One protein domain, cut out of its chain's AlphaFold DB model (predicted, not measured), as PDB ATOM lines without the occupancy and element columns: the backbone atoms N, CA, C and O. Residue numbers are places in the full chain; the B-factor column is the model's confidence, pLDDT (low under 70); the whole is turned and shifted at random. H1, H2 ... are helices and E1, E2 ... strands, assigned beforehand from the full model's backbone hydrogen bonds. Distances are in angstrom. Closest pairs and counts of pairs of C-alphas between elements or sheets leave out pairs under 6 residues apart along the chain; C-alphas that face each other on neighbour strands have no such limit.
ATOM      1  N   VAL A  30     -39.940  12.651  37.418       95.38
ATOM      2  CA  VAL A  30     -39.751  13.911  36.688       95.38
ATOM      3  C   VAL A  30     -39.140  14.921  37.658       95.38
ATOM      4  O   VAL A  30     -39.730  15.231  38.687       95.38
ATOM      5  N   THR A  31     -37.926  15.395  37.386       96.50
ATOM      6  CA  THR A  31     -37.234  16.344  38.273       96.50
ATOM      7  C   THR A  31     -37.639  17.783  37.970       96.50
ATOM      8  O   THR A  31     -38.168  18.086  36.904       96.50
ATOM      9  N   VAL A  32     -37.348  18.710  38.884       97.25
ATOM     10  CA  VAL A  32     -37.571  20.141  38.644       97.25
ATOM     11  C   VAL A  32     -36.746  20.636  37.452       97.25
ATOM     12  O   VAL A  32     -37.265  21.374  36.620       97.25
ATOM     13  N   ALA A  33     -35.490  20.194  37.330       96.44
ATOM     14  CA  ALA A  33     -34.645  20.529  36.183       96.44
ATOM     15  C   ALA A  33     -35.257  20.045  34.859       96.44
ATOM     16  O   ALA A  33     -35.218  20.764  33.863       96.44
ATOM     17  N   GLU A  34     -35.864  18.856  34.865       96.88
ATOM     18  CA  GLU A  34     -36.573  18.319  33.707       96.88
ATOM     19  C   GLU A  34     -37.825  19.139  33.374       96.88
ATOM     20  O   GLU A  34     -38.029  19.479  32.215       96.88
ATOM     21  N   VAL A  35     -38.629  19.534  34.366       97.81
ATOM     22  CA  VAL A  35     -39.798  20.400  34.121       97.81
ATOM     23  C   VAL A  35     -39.387  21.742  33.517       97.81
ATOM     24  O   VAL A  35     -40.017  22.204  32.565       97.81
ATOM     25  N   VAL A  36     -38.319  22.352  34.033       98.06
ATOM     26  CA  VAL A  36     -37.769  23.602  33.490       98.06
ATOM     27  C   VAL A  36     -37.311  23.400  32.045       98.06
ATOM     28  O   VAL A  36     -37.653  24.206  31.181       98.06
ATOM     29  N   ARG A  37     -36.610  22.298  31.747       98.12
ATOM     30  CA  ARG A  37     -36.187  21.954  30.381       98.12
ATOM     31  C   ARG A  37     -37.382  21.816  29.433       98.12
ATOM     32  O   ARG A  37     -37.386  22.465  28.394       98.12
ATOM     33  N   LEU A  38     -38.393  21.029  29.805       97.69
ATOM     34  CA  LEU A  38     -39.605  20.824  28.997       97.69
ATOM     35  C   LEU A  38     -40.347  22.148  28.750       97.69
ATOM     36  O   LEU A  38     -40.777  22.424  27.635       97.69
ATOM     37  N   SER A  39     -40.426  23.004  29.773       97.81
ATOM     38  CA  SER A  39     -41.049  24.329  29.654       97.81
ATOM     39  C   SER A  39     -40.280  25.233  28.681       97.81
ATOM     40  O   SER A  39     -40.884  25.900  27.846       97.81
ATOM     41  N   HIS A  40     -38.943  25.221  28.727       97.44
ATOM     42  CA  HIS A  40     -38.103  25.971  27.786       97.44
ATOM     43  C   HIS A  40     -38.173  25.447  26.349       97.44
ATOM     44  O   HIS A  40     -38.041  26.232  25.411       97.44
ATOM     45  N   GLU A  41     -38.369  24.142  26.168       97.31
ATOM     46  CA  GLU A  41     -38.578  23.524  24.854       97.31
ATOM     47  C   GLU A  41     -39.947  23.863  24.251       97.31
ATOM     48  O   GLU A  41     -40.160  23.658  23.056       97.31
ATOM     49  N   GLY A  42     -40.845  24.453  25.047       96.38
ATOM     50  CA  GLY A  42     -42.182  24.846  24.621       96.38
ATOM     51  C   GLY A  42     -43.184  23.694  24.638       96.38
ATOM     52  O   GLY A  42     -44.208  23.789  23.959       96.38
ATOM     53  N   ASP A  43     -42.911  22.622  25.393       97.88
ATOM     54  CA  ASP A  43     -43.882  21.545  25.588       97.88
ATOM     55  C   ASP A  43     -45.163  22.116  26.236       97.88
ATOM     56  O   ASP A  43     -45.081  22.890  27.198       97.88
ATOM     57  N   PRO A  44     -46.360  21.739  25.749       98.06
ATOM     58  CA  PRO A  44     -47.618  22.185  26.332       98.06
ATOM     59  C   PRO A  44     -47.739  21.836  27.831       98.06
ATOM     60  O   PRO A  44     -47.375  20.722  28.231       98.06
ATOM     61  N   PRO A  45     -48.293  22.732  28.675       98.25
ATOM     62  CA  PRO A  45     -48.443  22.495  30.114       98.25
ATOM     63  C   PRO A  45     -49.149  21.180  30.466       98.25
ATOM     64  O   PRO A  45     -48.732  20.463  31.376       98.25
ATOM     65  N   ASP A  46     -50.196  20.822  29.723       98.00
ATOM     66  CA  ASP A  46     -50.954  19.583  29.894       98.00
ATOM     67  C   ASP A  46     -50.101  18.339  29.621       98.00
ATOM     68  O   ASP A  46     -50.206  17.345  30.346       98.00
ATOM     69  N   GLN A  47     -49.197  18.406  28.643       98.06
ATOM     70  CA  GLN A  47     -48.262  17.325  28.353       98.06
ATOM     71  C   GLN A  47     -47.237  17.151  29.480       98.06
ATOM     72  O   GLN A  47     -46.956  16.019  29.887       98.06
ATOM     73  N   ILE A  48     -46.706  18.249  30.022       98.19
ATOM     74  CA  ILE A  48     -45.782  18.218  31.165       98.19
ATOM     75  C   ILE A  48     -46.487  17.615  32.389       98.19
ATOM     76  O   ILE A  48     -45.972  16.675  33.002       98.19
ATOM     77  N   ILE A  49     -47.700  18.081  32.697       97.62
ATOM     78  CA  ILE A  49     -48.534  17.563  33.792       97.62
ATOM     79  C   ILE A  49     -48.799  16.067  33.625       97.62
ATOM     80  O   ILE A  49     -48.703  15.309  34.595       97.62
ATOM     81  N   GLN A  50     -49.112  15.623  32.408       95.56
ATOM     82  CA  GLN A  50     -49.360  14.213  32.133       95.56
ATOM     83  C   GLN A  50     -48.110  13.367  32.407       95.56
ATOM     84  O   GLN A  50     -48.204  12.366  33.115       95.56
ATOM     85  N   ARG A  51     -46.920  13.813  31.979       95.44
ATOM     86  CA  ARG A  51     -45.653  13.132  32.307       95.44
ATOM     87  C   ARG A  51     -45.415  13.048  33.817       95.44
ATOM     88  O   ARG A  51     -45.031  11.996  34.324       95.44
ATOM     89  N   MET A  52     -45.670  14.131  34.554       95.12
ATOM     90  CA  MET A  52     -45.535  14.154  36.017       95.12
ATOM     91  C   MET A  52     -46.506  13.181  36.698       95.12
ATOM     92  O   MET A  52     -46.125  12.489  37.646       95.12
ATOM     93  N   ARG A  53     -47.751  13.122  36.209       93.06
ATOM     94  CA  ARG A  53     -48.793  12.198  36.675       93.06
ATOM     95  C   ARG A  53     -48.403  10.749  36.438       93.06
ATOM     96  O   ARG A  53     -48.495   9.952  37.367       93.06
ATOM     97  N   ASP A  54     -47.939  10.433  35.235       91.25
ATOM     98  CA  ASP A  54     -47.539   9.079  34.850       91.25
ATOM     99  C   ASP A  54     -46.326   8.610  35.664       91.25
ATOM    100  O   ASP A  54     -46.275   7.466  36.113       91.25
ATOM    101  N   ALA A  55     -45.389   9.517  35.953       92.06
ATOM    102  CA  ALA A  55     -44.277   9.257  36.864       92.06
ATOM    103  C   ALA A  55     -44.703   9.137  38.342       92.06
ATOM    104  O   ALA A  55     -43.963   8.580  39.162       92.06
ATOM    105  N   GLY A  56     -45.869   9.684  38.700       92.38
ATOM    106  CA  GLY A  56     -46.356   9.804  40.073       92.38
ATOM    107  C   GLY A  56     -45.501  10.729  40.939       92.38
ATOM    108  O   GLY A  56     -45.476  10.559  42.153       92.38
ATOM    109  N   THR A  57     -44.745  11.659  40.344       94.19
ATOM    110  CA  THR A  57     -43.791  12.493  41.098       94.19
ATOM    111  C   THR A  57     -44.509  13.634  41.810       94.19
ATOM    112  O   THR A  57     -45.327  14.328  41.207       94.19
ATOM    113  N   VAL A  58     -44.185  13.836  43.086       95.31
ATOM    114  CA  VAL A  58     -44.725  14.908  43.931       95.31
ATOM    115  C   VAL A  58     -43.575  15.747  44.473       95.31
ATOM    116  O   VAL A  58     -42.515  15.214  44.793       95.31
ATOM    117  N   TYR A  59     -43.782  17.057  44.584       96.50
ATOM    118  CA  TYR A  59     -42.720  18.028  44.838       96.50
ATOM    119  C   TYR A  59     -43.001  18.779  46.134       96.50
ATOM    120  O   TYR A  59     -44.025  19.449  46.262       96.50
ATOM    121  N   ARG A  60     -42.072  18.729  47.087       95.38
ATOM    122  CA  ARG A  60     -42.146  19.551  48.297       95.38
ATOM    123  C   ARG A  60     -41.370  20.844  48.078       95.38
ATOM    124  O   ARG A  60     -40.193  20.954  48.422       95.38
ATOM    125  N   LEU A  61     -42.045  21.824  47.488       96.31
ATOM    126  CA  LEU A  61     -41.465  23.121  47.148       96.31
ATOM    127  C   LEU A  61     -41.810  24.194  48.187       96.31
ATOM    128  O   LEU A  61     -42.899  24.229  48.757       96.31
ATOM    129  N   LYS A  62     -40.870  25.108  48.419       95.81
ATOM    130  CA  LYS A  62     -41.073  26.353  49.174       95.81
ATOM    131  C   LYS A  62     -41.692  27.412  48.261       95.81
ATOM    132  O   LYS A  62     -41.414  27.432  47.065       95.81
ATOM    133  N   ALA A  63     -42.397  28.390  48.828       96.81
ATOM    134  CA  ALA A  63     -42.953  29.516  48.064       96.81
ATOM    135  C   ALA A  63     -41.898  30.248  47.203       96.81
ATOM    136  O   ALA A  63     -42.143  30.583  46.049       96.81
ATOM    137  N   SER A  64     -40.678  30.425  47.725       97.56
ATOM    138  CA  SER A  64     -39.582  31.039  46.961       97.56
ATOM    139  C   SER A  64     -39.067  30.170  45.809       97.56
ATOM    140  O   SER A  64     -38.495  30.708  44.866       97.56
ATOM    141  N   GLN A  65     -39.248  28.846  45.865       97.62
ATOM    142  CA  GLN A  65     -38.952  27.949  44.745       97.62
ATOM    143  C   GLN A  65     -40.013  28.087  43.653       97.62
ATOM    144  O   GLN A  65     -39.630  28.240  42.501       97.62
ATOM    145  N   PHE A  66     -41.304  28.144  44.001       98.38
ATOM    146  CA  PHE A  66     -42.373  28.412  43.027       98.38
ATOM    147  C   PHE A  66     -42.138  29.714  42.255       98.38
ATOM    148  O   PHE A  66     -42.132  29.705  41.029       98.38
ATOM    149  N   ALA A  67     -41.834  30.807  42.962       98.19
ATOM    150  CA  ALA A  67     -41.542  32.091  42.322       98.19
ATOM    151  C   ALA A  67     -40.346  32.017  41.352       98.19
ATOM    152  O   ALA A  67     -40.386  32.606  40.276       98.19
ATOM    153  N   ARG A  68     -39.289  31.269  41.707       98.06
ATOM    154  CA  ARG A  68     -38.136  31.061  40.814       98.06
ATOM    155  C   ARG A  68     -38.486  30.225  39.588       98.06
ATOM    156  O   ARG A  68     -38.005  30.541  38.511       98.06
ATOM    157  N   LEU A  69     -39.302  29.183  39.738       98.31
ATOM    158  CA  LEU A  69     -39.710  28.339  38.611       98.31
ATOM    159  C   LEU A  69     -40.594  29.099  37.626       98.31
ATOM    160  O   LEU A  69     -40.375  29.006  36.423       98.31
ATOM    161  N   HIS A  70     -41.504  29.931  38.133       98.50
ATOM    162  CA  HIS A  70     -42.280  30.842  37.294       98.50
ATOM    163  C   HIS A  70     -41.364  31.790  36.498       98.50
ATOM    164  O   HIS A  70     -41.493  31.923  35.286       98.50
ATOM    165  N   GLN A  71     -40.355  32.386  37.149       98.25
ATOM    166  CA  GLN A  71     -39.353  33.227  36.471       98.25
ATOM    167  C   GLN A  71     -38.505  32.466  35.440       98.25
ATOM    168  O   GLN A  71     -37.984  33.075  34.509       98.25
ATOM    169  N   GLN A  72     -38.361  31.149  35.598       97.62
ATOM    170  CA  GLN A  72     -37.695  30.264  34.638       97.62
ATOM    171  C   GLN A  72     -38.617  29.830  33.489       97.62
ATOM    172  O   GLN A  72     -38.187  29.082  32.621       97.62
ATOM    173  N   GLY A  73     -39.859  30.318  33.439       97.50
ATOM    174  CA  GLY A  73     -40.788  30.050  32.342       97.50
ATOM    175  C   GLY A  73     -41.638  28.795  32.523       97.50
ATOM    176  O   GLY A  73     -42.296  28.380  31.573       97.50
ATOM    177  N   VAL A  74     -41.658  28.193  33.717       98.56
ATOM    178  CA  VAL A  74     -42.639  27.147  34.034       98.56
ATOM    179  C   VAL A  74     -44.014  27.801  34.173       98.56
ATOM    180  O   VAL A  74     -44.157  28.765  34.924       98.56
ATOM    181  N   SER A  75     -45.013  27.292  33.450       98.56
ATOM    182  CA  SER A  75     -46.352  27.887  33.441       98.56
ATOM    183  C   SER A  75     -47.076  27.716  34.776       98.56
ATOM    184  O   SER A  75     -46.824  26.767  35.527       98.56
ATOM    185  N   ASP A  76     -48.021  28.613  35.053       98.62
ATOM    186  CA  ASP A  76     -48.806  28.584  36.287       98.62
ATOM    187  C   ASP A  76     -49.599  27.279  36.432       98.62
ATOM    188  O   ASP A  76     -49.655  26.725  37.524       98.62
ATOM    189  N   GLU A  77     -50.106  26.702  35.339       98.56
ATOM    190  CA  GLU A  77     -50.832  25.427  35.375       98.56
ATOM    191  C   GLU A  77     -49.956  24.272  35.879       98.56
ATOM    192  O   GLU A  77     -50.414  23.417  36.644       98.56
ATOM    193  N   VAL A  78     -48.683  24.242  35.473       98.50
ATOM    194  CA  VAL A  78     -47.726  23.226  35.931       98.50
ATOM    195  C   VAL A  78     -47.385  23.447  37.405       98.50
ATOM    196  O   VAL A  78     -47.340  22.484  38.178       98.50
ATOM    197  N   LEU A  79     -47.176  24.699  37.818       98.69
ATOM    198  CA  LEU A  79     -46.877  25.051  39.210       98.69
ATOM    199  C   LEU A  79     -48.055  24.741  40.143       98.69
ATOM    200  O   LEU A  79     -47.862  24.135  41.201       98.69
ATOM    201  N   ASP A  80     -49.273  25.066  39.726       98.56
ATOM    202  CA  ASP A  80     -50.500  24.742  40.448       98.56
ATOM    203  C   ASP A  80     -50.666  23.232  40.586       98.56
ATOM    204  O   ASP A  80     -50.996  22.737  41.666       98.56
ATOM    205  N   TYR A  81     -50.357  22.469  39.534       98.00
ATOM    206  CA  TYR A  81     -50.373  21.013  39.603       98.00
ATOM    207  C   TYR A  81     -49.337  20.460  40.600       98.00
ATOM    208  O   TYR A  81     -49.663  19.571  41.400       98.00
ATOM    209  N   MET A  82     -48.110  20.996  40.622       97.88
ATOM    210  CA  MET A  82     -47.096  20.625  41.625       97.88
ATOM    211  C   MET A  82     -47.587  20.891  43.051       97.88
ATOM    212  O   MET A  82     -47.477  20.024  43.922       97.88
ATOM    213  N   GLN A  83     -48.157  22.072  43.297       98.00
ATOM    214  CA  GLN A  83     -48.649  22.461  44.617       98.00
ATOM    215  C   GLN A  83     -49.861  21.627  45.038       98.00
ATOM    216  O   GLN A  83     -49.930  21.170  46.182       98.00
ATOM    217  N   HIS A  84     -50.806  21.411  44.123       96.50
ATOM    218  CA  HIS A  84     -52.015  20.641  44.375       96.50
ATOM    219  C   HIS A  84     -51.679  19.197  44.747       96.50
ATOM    220  O   HIS A  84     -52.130  18.710  45.782       96.50
ATOM    221  N   THR A  85     -50.829  18.529  43.967       95.12
ATOM    222  CA  THR A  85     -50.449  17.133  44.235       95.12
ATOM    223  C   THR A  85     -49.674  16.963  45.540       95.12
ATOM    224  O   THR A  85     -49.863  15.958  46.225       95.12
ATOM    225  N   TYR A  86     -48.868  17.948  45.945       95.44
ATOM    226  CA  TYR A  86     -48.262  17.972  47.279       95.44
ATOM    227  C   TYR A  86     -49.317  18.020  48.392       95.44
ATOM    228  O   TYR A  86     -49.264  17.228  49.335       95.44
ATOM    229  N   LEU A  87     -50.297  18.920  48.275       95.00
ATOM    230  CA  LEU A  87     -51.368  19.056  49.265       95.00
ATOM    231  C   LEU A  87     -52.242  17.797  49.332       95.00
ATOM    232  O   LEU A  87     -52.615  17.373  50.425       95.00
ATOM    233  N   GLU A  88     -52.541  17.175  48.188       92.94
ATOM    234  CA  GLU A  88     -53.244  15.889  48.121       92.94
ATOM    235  C   GLU A  88     -52.474  14.777  48.837       92.94
ATOM    236  O   GLU A  88     -53.064  14.056  49.646       92.94
ATOM    237  N   ALA A  89     -51.167  14.660  48.577       92.19
ATOM    238  CA  ALA A  89     -50.310  13.656  49.202       92.19
ATOM    239  C   ALA A  89     -50.325  13.787  50.729       92.19
ATOM    240  O   ALA A  89     -50.605  12.821  51.434       92.19
ATOM    241  N   VAL A  90     -50.124  15.006  51.235       92.88
ATOM    242  CA  VAL A  90     -50.144  15.310  52.672       92.88
ATOM    243  C   VAL A  90     -51.513  15.067  53.309       92.88
ATOM    244  O   VAL A  90     -51.593  14.632  54.458       92.88
ATOM    245  N   ARG A  91     -52.607  15.359  52.595       90.88
ATOM    246  CA  ARG A  91     -53.964  15.164  53.123       90.88
ATOM    247  C   ARG A  91     -54.334  13.689  53.232       90.88
ATOM    248  O   ARG A  91     -55.054  13.314  54.152       90.88
ATOM    249  N   ARG A  92     -53.904  12.875  52.267       89.12
ATOM    250  CA  ARG A  92     -54.224  11.442  52.215       89.12
ATOM    251  C   ARG A  92     -53.298  10.603  53.083       89.12
ATOM    252  O   ARG A  92     -53.748   9.601  53.630       89.12
ATOM    253  N   ASP A  93     -52.039  11.007  53.202       88.81
ATOM    254  CA  ASP A  93     -51.033  10.318  53.998       88.81
ATOM    255  C   ASP A  93     -50.294  11.317  54.893       88.81
ATOM    256  O   ASP A  93     -49.402  12.053  54.462       88.81
ATOM    257  N   GLN A  94     -50.679  11.342  56.170       87.06
ATOM    258  CA  GLN A  94     -50.139  12.295  57.134       87.06
ATOM    259  C   GLN A  94     -48.628  12.122  57.355       87.06
ATOM    260  O   GLN A  94     -47.961  13.107  57.666       87.06
ATOM    261  N   HIS A  95     -48.059  10.933  57.118       86.88
ATOM    262  CA  HIS A  95     -46.608  10.713  57.187       86.88
ATOM    263  C   HIS A  95     -45.839  11.589  56.182       86.88
ATOM    264  O   HIS A  95     -44.696  11.963  56.427       86.88
ATOM    265  N   MET A  96     -46.467  12.010  55.080       88.44
ATOM    266  CA  MET A  96     -45.858  12.936  54.116       88.44
ATOM    267  C   MET A  96     -45.703  14.365  54.679       88.44
ATOM    268  O   MET A  96     -45.051  15.210  54.060       88.44
ATOM    269  N   GLN A  97     -46.266  14.685  55.849       89.44
ATOM    270  CA  GLN A  97     -45.961  15.948  56.538       89.44
ATOM    271  C   GLN A  97     -44.509  15.981  57.013       89.44
ATOM    272  O   GLN A  97     -43.866  17.036  56.903       89.44
ATOM    273  N   ASP A  98     -44.001  14.827  57.448       90.31
ATOM    274  CA  ASP A  98     -42.664  14.666  57.991       90.31
ATOM    275  C   ASP A  98     -41.611  14.863  56.908       90.31
ATOM    276  O   ASP A  98     -41.718  14.384  55.779       90.31
ATOM    277  N   TRP A  99     -40.564  15.608  57.254       83.44
ATOM    278  CA  TRP A  99     -39.515  15.963  56.304       83.44
ATOM    279  C   TRP A  99     -38.721  14.744  55.820       83.44
ATOM    280  O   TRP A  99     -38.300  14.699  54.668       83.44
ATOM    281  N   ASN A 100     -38.560  13.740  56.685       86.25
ATOM    282  CA  ASN A 100     -37.787  12.529  56.408       86.25
ATOM    283  C   ASN A 100     -38.463  11.594  55.393       86.25
ATOM    284  O   ASN A 100     -37.822  10.671  54.901       86.25
ATOM    285  N   SER A 101     -39.731  11.847  55.073       86.62
ATOM    286  CA  SER A 101     -40.524  11.095  54.098       86.62
ATOM    287  C   SER A 101     -40.263  11.524  52.655       86.62
ATOM    288  O   SER A 101     -40.815  10.936  51.737       86.62
ATOM    289  N   TRP A 102     -39.461  12.572  52.447       90.56
ATOM    290  CA  TRP A 102     -39.154  13.125  51.132       90.56
ATOM    291  C   TRP A 102     -37.699  12.857  50.788       90.56
ATOM    292  O   TRP A 102     -36.804  13.143  51.590       90.56
ATOM    293  N   TRP A 103     -37.436  12.372  49.576       90.44
ATOM    294  CA  TRP A 103     -36.067  12.163  49.136       90.44
ATOM    295  C   TRP A 103     -35.422  13.512  48.774       90.44
ATOM    296  O   TRP A 103     -35.953  14.247  47.932       90.44
ATOM    297  N   PRO A 104     -34.279  13.874  49.387       92.00
ATOM    298  CA  PRO A 104     -33.479  14.986  48.901       92.00
ATOM    299  C   PRO A 104     -32.790  14.558  47.604       92.00
ATOM    300  O   PRO A 104     -32.182  13.488  47.551       92.00
ATOM    301  N   ALA A 105     -32.846  15.388  46.567       88.38
ATOM    302  CA  ALA A 105     -32.032  15.175  45.377       88.38
ATOM    303  C   ALA A 105     -30.867  16.184  45.309       88.38
ATOM    304  O   ALA A 105     -30.923  17.249  45.933       88.38
ATOM    305  N   PRO A 106     -29.795  15.875  44.550       89.06
ATOM    306  CA  PRO A 106     -28.623  16.750  44.428       89.06
ATOM    307  C   PRO A 106     -28.919  18.153  43.873       89.06
ATOM    308  O   PRO A 106     -28.104  19.056  44.027       89.06
ATOM    309  N   ASP A 107     -30.076  18.344  43.240       87.81
ATOM    310  CA  ASP A 107     -30.551  19.622  42.700       87.81
ATOM    311  C   ASP A 107     -31.135  20.572  43.769       87.81
ATOM    312  O   ASP A 107     -31.556  21.686  43.451       87.81
ATOM    313  N   GLY A 108     -31.146  20.157  45.041       90.56
ATOM    314  CA  GLY A 108     -31.639  20.957  46.162       90.56
ATOM    315  C   GLY A 108     -33.161  20.936  46.329       90.56
ATOM    316  O   GLY A 108     -33.697  21.725  47.118       90.56
ATOM    317  N   TYR A 109     -33.860  20.054  45.615       94.56
ATOM    318  CA  TYR A 109     -35.298  19.841  45.746       94.56
ATOM    319  C   TYR A 109     -35.617  18.546  46.499       94.56
ATOM    320  O   TYR A 109     -34.801  17.629  46.614       94.56
ATOM    321  N   PHE A 110     -36.831  18.510  47.044       94.50
ATOM    322  CA  PHE A 110     -37.372  17.379  47.785       94.50
ATOM    323  C   PHE A 110     -38.543  16.810  47.012       94.50
ATOM    324  O   PHE A 110     -39.461  17.549  46.637       94.50
ATOM    325  N   TYR A 111     -38.523  15.504  46.805       94.50
ATOM    326  CA  TYR A 111     -39.559  14.834  46.044       94.50
ATOM    327  C   TYR A 111     -40.063  13.600  46.779       94.50
ATOM    328  O   TYR A 111     -39.416  13.072  47.681       94.50
ATOM    329  N   GLY A 112     -41.243  13.168  46.371       92.75
ATOM    330  CA  GLY A 112     -41.833  11.899  46.751       92.75
ATOM    331  C   GLY A 112     -42.532  11.288  45.548       92.75
ATOM    332  O   GLY A 112     -42.559  11.859  44.447       92.75
ATOM    333  N   ARG A 113     -43.131  10.125  45.757       89.31
ATOM    334  CA  ARG A 113     -43.871   9.404  44.732       89.31
ATOM    335  C   ARG A 113     -45.223   8.956  45.247       89.31
ATOM    336  O   ARG A 113     -45.287   8.206  46.209       89.31
ATOM    337  N   CYS A 114     -46.293   9.332  44.559       88.31
ATOM    338  CA  CYS A 114     -47.656   8.923  44.884       88.31
ATOM    339  C   CYS A 114     -48.337   8.297  43.665       88.31
ATOM    340  O   CYS A 114     -48.385   8.897  42.590       88.31
ATOM    341  N   TYR A 115     -48.921   7.110  43.842       80.12
ATOM    342  CA  TYR A 115     -49.678   6.436  42.784       80.12
ATOM    343  C   TYR A 115     -51.180   6.603  43.000       80.12
ATOM    344  O   TYR A 115     -51.775   5.983  43.878       80.12
ATOM    345  N   TYR A 116     -51.815   7.412  42.153       68.88
ATOM    346  CA  TYR A 116     -53.243   7.730  42.258       68.88
ATOM    347  C   TYR A 116     -54.186   6.611  41.760       68.88
ATOM    348  O   TYR A 116     -55.396   6.738  41.920       68.88
ATOM    349  N   GLY A 117     -53.653   5.513  41.203       65.19
ATOM    350  CA  GLY A 117     -54.430   4.380  40.668       65.19
ATOM    351  C   GLY A 117     -54.129   3.008  41.286       65.19
ATOM    352  O   GLY A 117     -54.748   2.024  40.890       65.19
ATOM    353  N   ALA A 118     -53.195   2.915  42.237       63.69
ATOM    354  CA  ALA A 118     -52.861   1.656  42.900       63.69
ATOM    355  C   ALA A 118     -53.605   1.548  44.240       63.69
ATOM    356  O   ALA A 118     -53.580   2.482  45.039       63.69
ATOM    357  N   TRP A 119     -54.267   0.415  44.483       56.19
ATOM    358  CA  TRP A 119     -54.831   0.079  45.792       56.19
ATOM    359  C   TRP A 119     -53.806  -0.746  46.591       56.19
ATOM    360  O   TRP A 119     -53.330  -1.752  46.065       56.19
ATOM    361  N   PRO A 120     -53.486  -0.389  47.848       71.62
ATOM    362  CA  PRO A 120     -53.898   0.824  48.562       71.62
ATOM    363  C   PRO A 120     -53.162   2.081  48.064       71.62
ATOM    364  O   PRO A 120     -52.002   1.996  47.662       71.62
ATOM    365  N   TYR A 121     -53.816   3.252  48.155       71.62
ATOM    366  CA  TYR A 121     -53.150   4.535  47.903       71.62
ATOM    367  C   TYR A 121     -51.981   4.677  48.870       71.62
ATOM    368  O   TYR A 121     -52.166   4.609  50.087       71.62
ATOM    369  N   ARG A 122     -50.786   4.864  48.320       80.81
ATOM    370  CA  ARG A 122     -49.567   5.049  49.093       80.81
ATOM    371  C   ARG A 122     -48.651   6.039  48.408       80.81
ATOM    372  O   ARG A 122     -48.517   6.035  47.179       80.81
ATOM    373  N   CYS A 123     -48.028   6.850  49.248       85.81
ATOM    374  CA  CYS A 123     -46.940   7.720  48.877       85.81
ATOM    375  C   CYS A 123     -45.634   7.234  49.520       85.81
ATOM    376  O   CYS A 123     -45.664   6.605  50.579       85.81
ATOM    377  N   TYR A 124     -44.510   7.500  48.857       80.25
ATOM    378  CA  TYR A 124     -43.169   7.053  49.240       80.25
ATOM    379  C   TYR A 124     -42.124   8.137  49.003       80.25
ATOM    380  O   TYR A 124     -42.383   9.018  48.146       80.25
TER     381      TYR A 124
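AT A GLANCE: This is residues 30 to 124 of the 124 residues of an uncharacterized protein of Sulfuriferula multivorans (UniProt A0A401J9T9). A small sheet of two strands, E1 and E2, lies with E1 near the middle of the domain, and the longest helix, H4, runs over E1 with its residues 79 to 89. Two helical hairpins, H1 with H2 and H3 with H4, are joined where H2 meets H4, while short H5 sits at the far end of H4 and a long loop leads from it to E2. The printed part has 95 residues, with five named helices and two named strands in the order H1 H2 E1 H3 H4 H5 E2; the sheet is antiparallel and the class is mostly helix. The whole is compact, with a radius of gyration of the C-alphas of 12.8 A and spans of 36 by 26 by 20 A.

HOW THE PARTS SIT: Start at E1, residues 57 to 59, and E2, residues 110 to 113, antiparallel neighbours at 148 degrees; N 58 and O 112 are 2.9 A apart, as are N 112 and O 58, both within hydrogen-bond range. Look next at H4, residues 76 to 92, the hub: its closest C-alpha pair with E1 is Tyr 86 and Val 58, 5.8 A apart, and it is near E2. With residues 77 to 81 alone, H4 touches H2, residues 45 to 55, the same way at a shallow tilt of 31 degrees; their closest C-alphas, of Val 78 and Pro 45, are 5.9 A apart. With residues 76 to 79 alone, it touches H3, residues 63 to 71, in a helical hairpin, opposite ways at a shallow tilt of 27 degrees; the closest C-alphas, of Leu 79 and Phe 66, are 6.8 A apart. H1, residues 32 to 41, touches H2 in the other helical hairpin, opposite ways at 34 degrees, a shallow tilt only just short of steep; the closest C-alphas, of Val 35 and Ile 48, are 7.0 A apart. H1 is close to H3 but not clearly touching, and apart from H4. H5, residues 94 to 97, and H4 only just touch, and only at the corner, with 3 pairs of C-alphas within 8 A; the closest, of Met 96 and Val 90, are 5.1 A apart. In H1, H2, H3 and H4 every O i to N i+4 pair is within hydrogen-bond range; H5 is too short for one.

IN THESE COORDINATES: Find C-alpha 57 at (-43.791, 12.493, 41.098), where E1 begins its 6.8 A; E2 covers 10.7 A and ends at C-alpha 113, (-43.871, 9.404, 44.732). H4 starts at C-alpha 76, (-48.806, 28.584, 36.287), and runs 24.0 A. H2 measures 15.4 A, H1 14.2 A, H3 12.7 A and H5 5.6 A.

THE WHOLE: The C-alphas farthest apart, of Gln 71 and Trp 119, are 37.8 A from each other. The printed part has no cut, and its one long link is H5 to E2, residues 98 to 109, where residues 103 to 104 pair antiparallel with residues 110 to 111 of E2. Mean pLDDT of the printed part is 92.3; look for values under 70 at residues 116 to 119.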